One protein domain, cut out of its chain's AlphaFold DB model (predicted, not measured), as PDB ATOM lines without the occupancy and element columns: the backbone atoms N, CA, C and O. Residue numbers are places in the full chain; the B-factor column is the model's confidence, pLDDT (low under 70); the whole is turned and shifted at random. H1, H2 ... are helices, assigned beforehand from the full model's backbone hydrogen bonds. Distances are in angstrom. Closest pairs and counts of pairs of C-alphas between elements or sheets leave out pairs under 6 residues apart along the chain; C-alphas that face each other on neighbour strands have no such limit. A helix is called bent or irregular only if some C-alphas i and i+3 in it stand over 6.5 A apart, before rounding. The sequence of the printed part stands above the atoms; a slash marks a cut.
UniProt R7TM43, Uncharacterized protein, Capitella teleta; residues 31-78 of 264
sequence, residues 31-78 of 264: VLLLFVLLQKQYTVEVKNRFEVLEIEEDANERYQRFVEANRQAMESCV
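Overview. This is residues 31 to 78 of the 264 residues of an uncharacterized protein of Capitella teleta (UniProt R7TM43). Two helices make an open V: H1 and H2 come near each other at the corner, where a tight link joins them, and from there they spread apart. H1 is the longer arm and has a kink of 25 degrees near residue 48. The printed part has 48 residues with two named helices, in the order H1, H2, and no named strand, and its class is all helix. The whole is loose, with a radius of gyration of the C-alphas of 13.5 A, and its flat outline spans 42 by 24 by 11 A.

Along the chain. H1 is residues 31 to 54, from C-alpha 31 at (150.879, 149.107, 172.928) to C-alpha 54 at (163.604, 157.087, 141.554), 34.8 A. It is neither bent nor irregular, but only just: C-alphas 49 and 52 are 6.2 A apart. H2 is residues 59 to 77, 27.2 A long, and ends at C-alpha 77 at (166.871, 140.996, 161.377).

Arrangement. H1 and H2 are close but not clearly touching, with 1 pair of C-alphas within 8 A, those of Leu 53 and Arg 62, 6.5 A apart. They run opposite ways at a steep tilt of 39 degrees. Their centres are 16.9 A apart. Residues 31 to 48 of H1 stand free, and so do residues 55 to 60 and residues 70 to 78, of which 70 to 77 belong to H2. In H2 every O i to N i+4 pair is within hydrogen-bond range; in H1 17 of 20 are.

Size, cuts and confidence. The two C-alphas farthest apart, those of Val 31 and Asp 58, are 41.9 A apart, and the first and last printed C-alphas, those of Val 31 and Val 78, are 22.1 A apart. The printed part has no cut, and the link from H1 to H2, 4 residues, is tight. The mean pLDDT of the printed part is 71.1; 21 residues are under 70, among them residues 49 to 59.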
ATOM      1  N   VAL A  31     150.602 150.049 174.028       62.56
ATOM      2  CA  VAL A  31     150.879 149.107 172.928       62.56
ATOM      3  C   VAL A  31     150.386 149.660 171.590       62.56
ATOM      4  O   VAL A  31     151.112 149.579 170.600       62.56
ATOM      5  N   LEU A  32     149.202 150.281 171.548       62.91
ATOM      6  CA  LEU A  32     148.684 150.930 170.339       62.91
ATOM      7  C   LEU A  32     149.535 152.136 169.920       62.91
ATOM      8  O   LEU A  32     149.855 152.272 168.740       62.91
ATOM      9  N   LEU A  33     149.960 152.980 170.865       67.25
ATOM     10  CA  LEU A  33     150.862 154.102 170.588       67.25
ATOM     11  C   LEU A  33     152.230 153.621 170.096       67.25
ATOM     12  O   LEU A  33     152.733 154.149 169.106       67.25
ATOM     13  N   LEU A  34     152.800 152.587 170.721       70.81
ATOM     14  CA  LEU A  34     154.061 151.983 170.290       70.81
ATOM     15  C   LEU A  34     153.938 151.372 168.886       70.81
ATOM     16  O   LEU A  34     154.826 151.566 168.059       70.81
ATOM     17  N   PHE A  35     152.825 150.700 168.585       70.56
ATOM     18  CA  PHE A  35     152.552 150.131 167.266       70.56
ATOM     19  C   PHE A  35     152.419 151.214 166.188       70.56
ATOM     20  O   PHE A  35     153.046 151.114 165.134       70.56
ATOM     21  N   VAL A  36     151.674 152.290 166.460       72.88
ATOM     22  CA  VAL A  36     151.512 153.412 165.521       72.88
ATOM     23  C   VAL A  36     152.838 154.148 165.298       72.88
ATOM     24  O   VAL A  36     153.144 154.537 164.168       72.88
ATOM     25  N   LEU A  37     153.653 154.328 166.341       74.50
ATOM     26  CA  LEU A  37     154.983 154.933 166.220       74.50
ATOM     27  C   LEU A  37     155.944 154.037 165.427       74.50
ATOM     28  O   LEU A  37     156.637 154.535 164.538       74.50
ATOM     29  N   LEU A  38     155.919 152.722 165.663       73.69
ATOM     30  CA  LEU A  38     156.714 151.746 164.916       73.69
ATOM     31  C   LEU A  38     156.313 151.705 163.435       73.69
ATOM     32  O   LEU A  38     157.180 151.702 162.564       73.69
ATOM     33  N   GLN A  39     155.012 151.749 163.131       69.12
ATOM     34  CA  GLN A  39     154.512 151.823 161.756       69.12
ATOM     35  C   GLN A  39     154.942 153.112 161.051       69.12
ATOM     36  O   GLN A  39     155.344 153.070 159.886       69.12
ATOM     37  N   LYS A  40     154.895 154.257 161.743       72.25
ATOM     38  CA  LYS A  40     155.376 155.535 161.197       72.25
ATOM     39  C   LYS A  40     156.875 155.486 160.910       72.25
ATOM     40  O   LYS A  40     157.284 155.884 159.823       72.25
ATOM     41  N   GLN A  41     157.674 154.946 161.829       71.19
ATOM     42  CA  GLN A  41     159.120 154.823 161.649       71.19
ATOM     43  C   GLN A  41     159.476 153.848 160.520       71.19
ATOM     44  O   GLN A  41     160.309 154.173 159.682       71.19
ATOM     45  N   TYR A  42     158.788 152.707 160.432       66.44
ATOM     46  CA  TYR A  42     158.947 151.759 159.330       66.44
ATOM     47  C   TYR A  42     158.568 152.386 157.984       66.44
ATOM     48  O   TYR A  42     159.296 152.240 157.012       66.44
ATOM     49  N   THR A  43     157.475 153.150 157.929       69.69
ATOM     50  CA  THR A  43     157.033 153.823 156.697       69.69
ATOM     51  C   THR A  43     158.030 154.883 156.236       69.69
ATOM     52  O   THR A  43     158.296 154.988 155.042       69.69
ATOM     53  N   VAL A  44     158.583 155.670 157.163       71.06
ATOM     54  CA  VAL A  44     159.606 156.676 156.847       71.06
ATOM     55  C   VAL A  44     160.899 156.002 156.393       71.06
ATOM     56  O   VAL A  44     161.452 156.395 155.374       71.06
ATOM     57  N   GLU A  45     161.342 154.947 157.074       69.31
ATOM     58  CA  GLU A  45     162.547 154.202 156.695       69.31
ATOM     59  C   GLU A  45     162.397 153.524 155.323       69.31
ATOM     60  O   GLU A  45     163.310 153.574 154.502       69.31
ATOM     61  N   VAL A  46     161.229 152.939 155.039       66.50
ATOM     62  CA  VAL A  46     160.887 152.393 153.720       66.50
ATOM     63  C   VAL A  46     160.921 153.504 152.675       66.50
ATOM     64  O   VAL A  46     161.616 153.368 151.679       66.50
ATOM     65  N   LYS A  47     160.261 154.643 152.899       67.19
ATOM     66  CA  LYS A  47     160.269 155.751 151.929       67.19
ATOM     67  C   LYS A  47     161.673 156.303 151.668       67.19
ATOM     68  O   LYS A  47     162.041 156.445 150.509       67.19
ATOM     69  N   ASN A  48     162.476 156.500 152.711       70.50
ATOM     70  CA  ASN A  48     163.857 156.975 152.589       70.50
ATOM     71  C   ASN A  48     164.757 155.972 151.841       70.50
ATOM     72  O   ASN A  48     165.684 156.366 151.142       70.50
ATOM     73  N   ARG A  49     164.500 154.660 151.955       62.50
ATOM     74  CA  ARG A  49     165.252 153.623 151.221       62.50
ATOM     75  C   ARG A  49     164.801 153.459 149.770       62.50
ATOM     76  O   ARG A  49     165.599 153.049 148.934       62.50
ATOM     77  N   PHE A  50     163.541 153.765 149.475       55.69
ATOM     78  CA  PHE A  50     162.971 153.690 148.128       55.69
ATOM     79  C   PHE A  50     163.235 154.952 147.294       55.69
ATOM     80  O   PHE A  50     163.048 154.906 146.085       55.69
ATOM     81  N   GLU A  51     163.741 156.031 147.893       63.03
ATOM     82  CA  GLU A  51     164.221 157.231 147.183       63.03
ATOM     83  C   GLU A  51     165.363 156.892 146.194       63.03
ATOM     84  O   GLU A  51     165.478 157.481 145.126       63.03
ATOM     85  N   VAL A  52     166.133 155.828 146.465       54.00
ATOM     86  CA  VAL A  52     167.131 155.253 145.536       54.00
ATOM     87  C   VAL A  52     166.499 154.617 144.279       54.00
ATOM     88  O   VAL A  52     167.182 154.436 143.274       54.00
ATOM     89  N   LEU A  53     165.201 154.286 144.297       51.00
ATOM     90  CA  LEU A  53     164.482 153.672 143.168       51.00
ATOM     91  C   LEU A  53     163.860 154.694 142.197       51.00
ATOM     92  O   LEU A  53     163.259 154.276 141.200       51.00
ATOM     93  N   GLU A  54     164.001 155.998 142.467       55.25
ATOM     94  CA  GLU A  54     163.604 157.087 141.554       55.25
ATOM     95  C   GLU A  54     164.643 157.372 140.457       55.25
ATOM     96  O   GLU A  54     164.405 158.197 139.578       55.25
ATOM     97  N   ILE A  55     165.780 156.672 140.453       61.50
ATOM     98  CA  ILE A  55     166.732 156.741 139.342       61.50
ATOM     99  C   ILE A  55     166.163 155.921 138.172       61.50
ATOM    100  O   ILE A  55     165.811 154.750 138.346       61.50
ATOM    101  N   GLU A  56     166.038 156.543 136.992       57.75
ATOM    102  CA  GLU A  56     165.540 155.910 135.762       57.75
ATOM    103  C   GLU A  56     166.508 154.828 135.253       57.75
ATOM    104  O   GLU A  56     167.334 155.057 134.373       57.75
ATOM    105  N   GLU A  57     166.391 153.624 135.807       56.19
ATOM    106  CA  GLU A  57     166.968 152.393 135.265       56.19
ATOM    107  C   GLU A  57     165.874 151.343 135.020       56.19
ATOM    108  O   GLU A  57     164.783 151.387 135.610       56.19
ATOM    109  N   ASP A  58     166.181 150.409 134.113       67.38
ATOM    110  CA  ASP A  58     165.278 149.378 133.601       67.38
ATOM    111  C   ASP A  58     164.509 148.661 134.726       67.38
ATOM    112  O   ASP A  58     165.038 148.326 135.793       67.38
ATOM    113  N   ALA A  59     163.213 148.431 134.497       66.31
ATOM    114  CA  ALA A  59     162.273 147.971 135.520       66.31
ATOM    115  C   ALA A  59     162.690 146.636 136.161       66.31
ATOM    116  O   ALA A  59     162.391 146.390 137.334       66.31
ATOM    117  N   ASN A  60     163.414 145.802 135.412       75.75
ATOM    118  CA  ASN A  60     163.933 144.529 135.884       75.75
ATOM    119  C   ASN A  60     165.035 144.711 136.944       75.75
ATOM    120  O   ASN A  60     165.014 144.039 137.973       75.75
ATOM    121  N   GLU A  61     165.952 145.664 136.765       76.81
ATOM    122  CA  GLU A  61     167.063 145.888 137.698       76.81
ATOM    123  C   GLU A  61     166.589 146.458 139.039       76.81
ATOM    124  O   GLU A  61     167.056 146.039 140.103       76.81
ATOM    125  N   ARG A  62     165.589 147.346 139.013       68.06
ATOM    126  CA  ARG A  62     164.968 147.883 140.236       68.06
ATOM    127  C   ARG A  62     164.285 146.794 141.056       68.06
ATOM    128  O   ARG A  62     164.437 146.760 142.277       68.06
ATOM    129  N   TYR A  63     163.579 145.877 140.395       76.88
ATOM    130  CA  TYR A  63     162.951 144.746 141.073       76.88
ATOM    131  C   TYR A  63     163.996 143.806 141.691       76.88
ATOM    132  O   TYR A  63     163.852 143.407 142.845       76.88
ATOM    133  N   GLN A  64     165.089 143.521 140.978       82.31
ATOM    134  CA  GLN A  64     166.175 142.687 141.505       82.31
ATOM    135  C   GLN A  64     166.842 143.313 142.735       82.31
ATOM    136  O   GLN A  64     167.018 142.637 143.750       82.31
ATOM    137  N   ARG A  65     167.139 144.619 142.703       80.38
ATOM    138  CA  ARG A  65     167.704 145.330 143.865       80.38
ATOM    139  C   ARG A  65     166.748 145.343 145.059       80.38
ATOM    140  O   ARG A  65     167.195 145.215 146.195       80.38
ATOM    141  N   PHE A  66     165.443 145.438 144.816       77.38
ATOM    142  CA  PHE A  66     164.426 145.351 145.865       77.38
ATOM    143  C   PHE A  66     164.364 143.961 146.518       77.38
ATOM    144  O   PHE A  66     164.327 143.859 147.748       77.38
ATOM    145  N   VAL A  67     164.374 142.889 145.721       85.31
ATOM    146  CA  VAL A  67     164.398 141.509 146.237       85.31
ATOM    147  C   VAL A  67     165.658 141.280 147.072       85.31
ATOM    148  O   VAL A  67     165.580 140.746 148.179       85.31
ATOM    149  N   GLU A  68     166.798 141.761 146.584       87.56
ATOM    150  CA  GLU A  68     168.087 141.610 147.250       87.56
ATOM    151  C   GLU A  68     168.161 142.394 148.569       87.56
ATOM    152  O   GLU A  68     168.575 141.850 149.593       87.56
ATOM    153  N   ALA A  69     167.666 143.633 148.597       82.38
ATOM    154  CA  ALA A  69     167.590 144.423 149.824       82.38
ATOM    155  C   ALA A  69     166.677 143.774 150.882       82.38
ATOM    156  O   ALA A  69     167.003 143.783 152.070       82.38
ATOM    157  N   ASN A  70     165.556 143.167 150.470       86.19
ATOM    158  CA  ASN A  70     164.682 142.429 151.388       86.19
ATOM    159  C   ASN A  70     165.344 141.162 151.924       86.19
ATOM    160  O   ASN A  70     165.218 140.876 153.115       86.19
ATOM    161  N   ARG A  71     166.057 140.420 151.073       85.44
ATOM    162  CA  ARG A  71     166.818 139.235 151.482       85.44
ATOM    163  C   ARG A  71     167.857 139.600 152.544       85.44
ATOM    164  O   ARG A  71     167.885 138.984 153.604       85.44
ATOM    165  N   GLN A  72     168.634 140.656 152.305       80.50
ATOM    166  CA  GLN A  72     169.657 141.128 153.243       80.50
ATOM    167  C   GLN A  72     169.056 141.638 154.562       80.50
ATOM    168  O   GLN A  72     169.572 141.340 155.640       80.50
ATOM    169  N   ALA A  73     167.937 142.367 154.507       78.50
ATOM    170  CA  ALA A  73     167.228 142.802 155.709       78.50
ATOM    171  C   ALA A  73     166.664 141.613 156.505       78.50
ATOM    172  O   ALA A  73     166.737 141.599 157.732       78.50
ATOM    173  N   MET A  74     166.141 140.596 155.815       81.19
ATOM    174  CA  MET A  74     165.648 139.368 156.435       81.19
ATOM    175  C   MET A  74     166.773 138.618 157.151       81.19
ATOM    176  O   MET A  74     166.616 138.283 158.319       81.19
ATOM    177  N   GLU A  75     167.915 138.417 156.497       78.12
ATOM    178  CA  GLU A  75     169.078 137.740 157.088       78.12
ATOM    179  C   GLU A  75     169.652 138.502 158.291       78.12
ATOM    180  O   GLU A  75     170.066 137.890 159.272       78.12
ATOM    181  N   SER A  76     169.634 139.838 158.259       77.81
ATOM    182  CA  SER A  76     170.138 140.653 159.369       77.81
ATOM    183  C   SER A  76     169.177 140.736 160.558       77.81
ATOM    184  O   SER A  76     169.638 140.833 161.696       77.81
ATOM    185  N   CYS A  77     167.864 140.779 160.320       72.81
ATOM    186  CA  CYS A  77     166.871 140.996 161.377       72.81
ATOM    187  C   CYS A  77     166.279 139.696 161.931       72.81
ATOM    188  O   CYS A  77     165.767 139.695 163.051       72.81
ATOM    189  N   VAL A  78     166.323 138.600 161.170       79.44
ATOM    190  CA  VAL A  78     165.772 137.309 161.586       79.44
ATOM    191  C   VAL A  78     166.916 136.427 162.094       79.44
ATOM    192  O   VAL A  78     167.739 135.987 161.297       79.44
TER     193      VAL A  78